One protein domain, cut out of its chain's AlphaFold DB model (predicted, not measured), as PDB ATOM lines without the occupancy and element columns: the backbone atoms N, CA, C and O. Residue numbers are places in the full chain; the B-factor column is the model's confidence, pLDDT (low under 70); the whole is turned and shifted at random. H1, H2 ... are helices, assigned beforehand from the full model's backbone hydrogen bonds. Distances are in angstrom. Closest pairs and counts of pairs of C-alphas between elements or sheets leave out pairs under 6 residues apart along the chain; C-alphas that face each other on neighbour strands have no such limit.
ATOM      1  N   THR A  60     253.286 199.829 220.881       57.91
ATOM      2  CA  THR A  60     253.270 201.104 220.143       57.91
ATOM      3  C   THR A  60     252.353 201.061 218.924       57.91
ATOM      4  O   THR A  60     251.698 202.057 218.626       57.91
ATOM      5  N   LYS A  61     252.259 199.921 218.220       58.53
ATOM      6  CA  LYS A  61     251.317 199.751 217.101       58.53
ATOM      7  C   LYS A  61     249.878 199.647 217.594       58.53
ATOM      8  O   LYS A  61     249.014 200.318 217.035       58.53
ATOM      9  N   ALA A  62     249.622 198.852 218.632       60.50
ATOM     10  CA  ALA A  62     248.296 198.728 219.235       60.50
ATOM     11  C   ALA A  62     247.824 200.065 219.837       60.50
ATOM     12  O   ALA A  62     246.698 200.486 219.601       60.50
ATOM     13  N   GLN A  63     248.711 200.790 220.517       61.81
ATOM     14  CA  GLN A  63     248.470 202.114 221.085       61.81
ATOM     15  C   GLN A  63     248.266 203.162 219.988       61.81
ATOM     16  O   GLN A  63     247.365 203.985 220.103       61.81
ATOM     17  N   ALA A  64     249.052 203.130 218.904       65.94
ATOM     18  CA  ALA A  64     248.871 204.028 217.763       65.94
ATOM     19  C   ALA A  64     247.557 203.752 217.018       65.94
ATOM     20  O   ALA A  64     246.863 204.693 216.635       65.94
ATOM     21  N   LEU A  65     247.184 202.480 216.852       67.38
ATOM     22  CA  LEU A  65     245.896 202.093 216.283       67.38
ATOM     23  C   LEU A  65     244.751 202.537 217.199       67.38
ATOM     24  O   LEU A  65     243.810 203.163 216.731       67.38
ATOM     25  N   LYS A  66     244.868 202.304 218.508       68.50
ATOM     26  CA  LYS A  66     243.902 202.749 219.514       68.50
ATOM     27  C   LYS A  66     243.734 204.268 219.511       68.50
ATOM     28  O   LYS A  66     242.610 204.745 219.442       68.50
ATOM     29  N   LEU A  67     244.826 205.035 219.504       74.19
ATOM     30  CA  LEU A  67     244.798 206.500 219.399       74.19
ATOM     31  C   LEU A  67     244.134 206.971 218.103       74.19
ATOM     32  O   LEU A  67     243.354 207.921 218.129       74.19
ATOM     33  N   LYS A  68     244.396 206.285 216.984       77.12
ATOM     34  CA  LYS A  68     243.749 206.574 215.703       77.12
ATOM     35  C   LYS A  68     242.241 206.310 215.761       77.12
ATOM     36  O   LYS A  68     241.476 207.204 215.420       77.12
ATOM     37  N   LEU A  69     241.817 205.149 216.265       73.56
ATOM     38  CA  LEU A  69     240.402 204.795 216.439       73.56
ATOM     39  C   LEU A  69     239.691 205.769 217.384       73.56
ATOM     40  O   LEU A  69     238.574 206.187 217.101       73.56
ATOM     41  N   ILE A  70     240.350 206.188 218.470       76.81
ATOM     42  CA  ILE A  70     239.846 207.245 219.352       76.81
ATOM     43  C   ILE A  70     239.658 208.534 218.549       76.81
ATOM     44  O   ILE A  70     238.569 209.090 218.566       76.81
ATOM     45  N   SER A  71     240.668 208.989 217.801       78.69
ATOM     46  CA  SER A  71     240.578 210.243 217.042       78.69
ATOM     47  C   SER A  71     239.521 210.230 215.931       78.69
ATOM     48  O   SER A  71     238.901 211.258 215.674       78.69
ATOM     49  N   GLU A  72     239.305 209.077 215.298       77.94
ATOM     50  CA  GLU A  72     238.406 208.900 214.156       77.94
ATOM     51  C   GLU A  72     236.955 208.681 214.613       77.94
ATOM     52  O   GLU A  72     236.030 209.248 214.041       77.94
ATOM     53  N   TYR A  73     236.744 207.922 215.695       77.56
ATOM     54  CA  TYR A  73     235.407 207.568 216.179       77.56
ATOM     55  C   TYR A  73     234.889 208.415 217.336       77.56
ATOM     56  O   TYR A  73     233.679 208.411 217.565       77.56
ATOM     57  N   GLN A  74     235.737 209.154 218.064       76.19
ATOM     58  CA  GLN A  74     235.259 210.007 219.162       76.19
ATOM     59  C   GLN A  74     234.204 211.006 218.689       76.19
ATOM     60  O   GLN A  74     233.332 211.379 219.473       76.19
ATOM     61  N   ASP A  75     234.264 211.419 217.418       78.50
ATOM     62  CA  ASP A  75     233.361 212.411 216.856       78.50
ATOM     63  C   ASP A  75     232.147 211.850 216.120       78.50
ATOM     64  O   ASP A  75     231.168 212.583 215.941       78.50
ATOM     65  N   GLU A  76     232.154 210.552 215.815       81.06
ATOM     66  CA  GLU A  76     231.082 209.864 215.105       81.06
ATOM     67  C   GLU A  76     229.787 209.796 215.946       81.06
ATOM     68  O   GLU A  76     229.806 209.314 217.089       81.06
ATOM     69  N   PRO A  77     228.621 210.232 215.418       83.88
ATOM     70  CA  PRO A  77     227.371 210.311 216.182       83.88
ATOM     71  C   PRO A  77     226.927 208.982 216.806       83.88
ATOM     72  O   PRO A  77     226.392 208.962 217.920       83.88
ATOM     73  N   LEU A  78     227.159 207.867 216.103       82.06
ATOM     74  CA  LEU A  78     226.825 206.527 216.583       82.06
ATOM     75  C   LEU A  78     227.695 206.134 217.786       82.06
ATOM     76  O   LEU A  78     227.166 205.721 218.818       82.06
ATOM     77  N   TYR A  79     229.011 206.341 217.687       81.38
ATOM     78  CA  TYR A  79     229.962 206.038 218.755       81.38
ATOM     79  C   TYR A  79     229.758 206.935 219.977       81.38
ATOM     80  O   TYR A  79     229.761 206.434 221.100       81.38
ATOM     81  N   LYS A  80     229.444 208.224 219.788       82.50
ATOM     82  CA  LYS A  80     229.036 209.129 220.880       82.50
ATOM     83  C   LYS A  80     227.807 208.610 221.633       82.50
ATOM     84  O   LYS A  80     227.754 208.702 222.860       82.50
ATOM     85  N   LYS A  81     226.809 208.066 220.925       87.31
ATOM     86  CA  LYS A  81     225.598 207.503 221.546       87.31
ATOM     87  C   LYS A  81     225.904 206.229 222.334       87.31
ATOM     88  O   LYS A  81     225.441 206.096 223.464       87.31
ATOM     89  N   MET A  82     226.688 205.317 221.761       85.69
ATOM     90  CA  MET A  82     227.068 204.072 222.433       85.69
ATOM     91  C   MET A  82     227.976 204.329 223.641       85.69
ATOM     92  O   MET A  82     227.736 203.772 224.708       85.69
ATOM     93  N   PHE A  83     228.940 205.248 223.527       88.75
ATOM     94  CA  PHE A  83     229.793 205.643 224.646       88.75
ATOM     95  C   PHE A  83     228.989 206.279 225.789       88.75
ATOM     96  O   PHE A  83     229.184 205.924 226.948       88.75
ATOM     97  N   LYS A  84     228.007 207.144 225.487       87.06
ATOM     98  CA  LYS A  84     227.076 207.667 226.508       87.06
ATOM     99  C   LYS A  84     226.329 206.554 227.245       87.06
ATOM    100  O   LYS A  84     226.134 206.665 228.450       87.06
ATOM    101  N   GLN A  85     225.926 205.493 226.546       90.19
ATOM    102  CA  GLN A  85     225.287 204.336 227.175       90.19
ATOM    103  C   GLN A  85     226.272 203.550 228.054       90.19
ATOM    104  O   GLN A  85     225.903 203.116 229.141       90.19
ATOM    105  N   TYR A  86     227.523 203.398 227.616       88.06
ATOM    106  CA  TYR A  86     228.580 202.753 228.395       88.06
ATOM    107  C   TYR A  86     228.887 203.504 229.702       88.06
ATOM    108  O   TYR A  86     229.027 202.875 230.751       88.06
ATOM    109  N   LEU A  87     228.889 204.842 229.671       89.81
ATOM    110  CA  LEU A  87     229.085 205.691 230.853       89.81
ATOM    111  C   LEU A  87     227.997 205.531 231.923       89.81
ATOM    112  O   LEU A  87     228.261 205.802 233.089       89.81
ATOM    113  N   ILE A  88     226.792 205.066 231.575       91.50
ATOM    114  CA  ILE A  88     225.739 204.790 232.572       91.50
ATOM    115  C   ILE A  88     226.183 203.674 233.525       91.50
ATOM    116  O   ILE A  88     225.929 203.752 234.724       91.50
ATOM    117  N   ASN A  89     226.879 202.665 232.997       89.19
ATOM    118  CA  ASN A  89     227.392 201.544 233.783       89.19
ATOM    119  C   ASN A  89     228.811 201.811 234.316       89.19
ATOM    120  O   ASN A  89     229.203 201.215 235.314       89.19
ATOM    121  N   ASN A  90     229.567 202.713 233.674       89.81
ATOM    122  CA  ASN A  90     230.957 203.036 234.005       89.81
ATOM    123  C   ASN A  90     231.195 204.563 234.000       89.81
ATOM    124  O   ASN A  90     231.846 205.084 233.095       89.81
ATOM    125  N   PRO A  91     230.685 205.313 234.993       87.31
ATOM    126  CA  PRO A  91     230.634 206.781 234.947       87.31
ATOM    127  C   PRO A  91     232.001 207.480 234.974       87.31
ATOM    128  O   PRO A  91     232.093 208.642 234.590       87.31
ATOM    129  N   ALA A  92     233.056 206.788 235.410       89.38
ATOM    130  CA  ALA A  92     234.426 207.300 235.419       89.38
ATOM    131  C   ALA A  92     235.251 206.877 234.187       89.38
ATOM    132  O   ALA A  92     236.433 207.209 234.113       89.38
ATOM    133  N   ALA A  93     234.666 206.131 233.246       88.19
ATOM    134  CA  ALA A  93     235.398 205.610 232.101       88.19
ATOM    135  C   ALA A  93     235.694 206.686 231.049       88.19
ATOM    136  O   ALA A  93     234.913 207.604 230.797       88.19
ATOM    137  N   THR A  94     236.828 206.536 230.384       88.06
ATOM    138  CA  THR A  94     237.252 207.341 229.242       88.06
ATOM    139  C   THR A  94     236.843 206.674 227.925       88.06
ATOM    140  O   THR A  94     236.511 205.490 227.878       88.06
ATOM    141  N   PHE A  95     236.901 207.417 226.813       81.69
ATOM    142  CA  PHE A  95     236.667 206.824 225.488       81.69
ATOM    143  C   PHE A  95     237.710 205.741 225.165       81.69
ATOM    144  O   PHE A  95     237.395 204.758 224.508       81.69
ATOM    145  N   SER A  96     238.932 205.879 225.693       82.81
ATOM    146  CA  SER A  96     239.972 204.848 225.623       82.81
ATOM    147  C   SER A  96     239.529 203.543 226.291       82.81
ATOM    148  O   SER A  96     239.660 202.487 225.680       82.81
ATOM    149  N   ASP A  97     238.947 203.619 227.491       84.44
ATOM    150  CA  ASP A  97     238.455 202.439 228.221       84.44
ATOM    151  C   ASP A  97     237.280 201.771 227.493       84.44
ATOM    152  O   ASP A  97     237.108 200.556 227.535       84.44
ATOM    153  N   TYR A  98     236.470 202.562 226.786       84.12
ATOM    154  CA  TYR A  98     235.401 202.045 225.936       84.12
ATOM    155  C   TYR A  98     235.932 201.325 224.688       84.12
ATOM    156  O   TYR A  98     235.405 200.278 224.318       84.12
ATOM    157  N   ILE A  99     236.991 201.840 224.055       82.50
ATOM    158  CA  ILE A  99     237.656 201.132 222.952       82.50
ATOM    159  C   ILE A  99     238.275 199.817 223.445       82.50
ATOM    160  O   ILE A  99     238.195 198.820 222.732       82.50
ATOM    161  N   ASP A 100     238.832 199.772 224.657       82.38
ATOM    162  CA  ASP A 100     239.315 198.511 225.239       82.38
ATOM    163  C   ASP A 100     238.174 197.513 225.452       82.38
ATOM    164  O   ASP A 100     238.291 196.356 225.055       82.38
ATOM    165  N   TYR A 101     237.037 197.971 225.986       83.81
ATOM    166  CA  TYR A 101     235.836 197.150 226.161       83.81
ATOM    167  C   TYR A 101     235.317 196.549 224.845       83.81
ATOM    168  O   TYR A 101     234.886 195.403 224.831       83.81
ATOM    169  N   LEU A 102     235.371 197.286 223.730       80.38
ATOM    170  CA  LEU A 102     234.938 196.772 222.421       80.38
ATOM    171  C   LEU A 102     235.876 195.708 221.828       80.38
ATOM    172  O   LEU A 102     235.450 194.956 220.955       80.38
ATOM    173  N   ASN A 103     237.138 195.679 222.260       70.81
ATOM    174  CA  ASN A 103     238.152 194.731 221.790       70.81
ATOM    175  C   ASN A 103     238.374 193.551 222.759       70.81
ATOM    176  O   ASN A 103     239.240 192.718 222.491       70.81
ATOM    177  N   SER A 104     237.636 193.513 223.875       69.00
ATOM    178  CA  SER A 104     237.659 192.458 224.902       69.00
ATOM    179  C   SER A 104     236.648 191.357 224.592       69.00
ATOM    180  O   SER A 104     236.973 190.179 224.853       69.00
TER     181      SER A 104
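What this domain is: This is residues 60 to 104 of the 104 residues of an uncharacterized protein of Aquicella siphonis (UniProt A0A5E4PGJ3). Two helices, H1 and H2, make a wide V with its corner at their link, and the short helix H3 sits between the arms, crosswise to both. Residues 60 to 65 of H1 stick out. The printed part has 45 residues with three named helices, H1, H2, H3 in chain order, and no named strand: all helix. It is compact, with a radius of gyration of the C-alphas of 10.4 A, and spans 30 by 20 by 16 A.

Where its parts are: H1, residues 60 to 73, begins at C-alpha (253.270, 201.104, 220.143) and is 19.4 A long. H2, residues 77 to 89, is 19.7 A long. H3, residues 95 to 102, is 10.7 A long and ends at C-alpha (234.938, 196.772, 222.421).

How they stand to each other: H1 and H2 are close but not clearly touching; their closest C-alphas, of Tyr 73 and Tyr 79, are 6.2 A apart. Their lines are only just about perpendicular, at 72 degrees. H1, with residues 66 to 70 alone, touches H3, about perpendicular at 76 degrees; the closest C-alphas, of Ile 70 and Ser 96, are 6.7 A apart. H2, with residues 83 to 86 alone, only just touches H3, with 3 pairs of C-alphas within 8 A, the closest being Phe 83 and Tyr 98 at 6.8 A; they are about perpendicular at 85 degrees. Every O i to N i+4 pair is within hydrogen-bond range in H1 and H3, and 7 of 9 in H2.

The domain as a whole: The C-alphas farthest apart, of Thr 60 and Ile 88, are 30.4 A apart. The printed part has no cut, and both links are tight. In this model pLDDT is under 70 at residues 60 to 66 and 104.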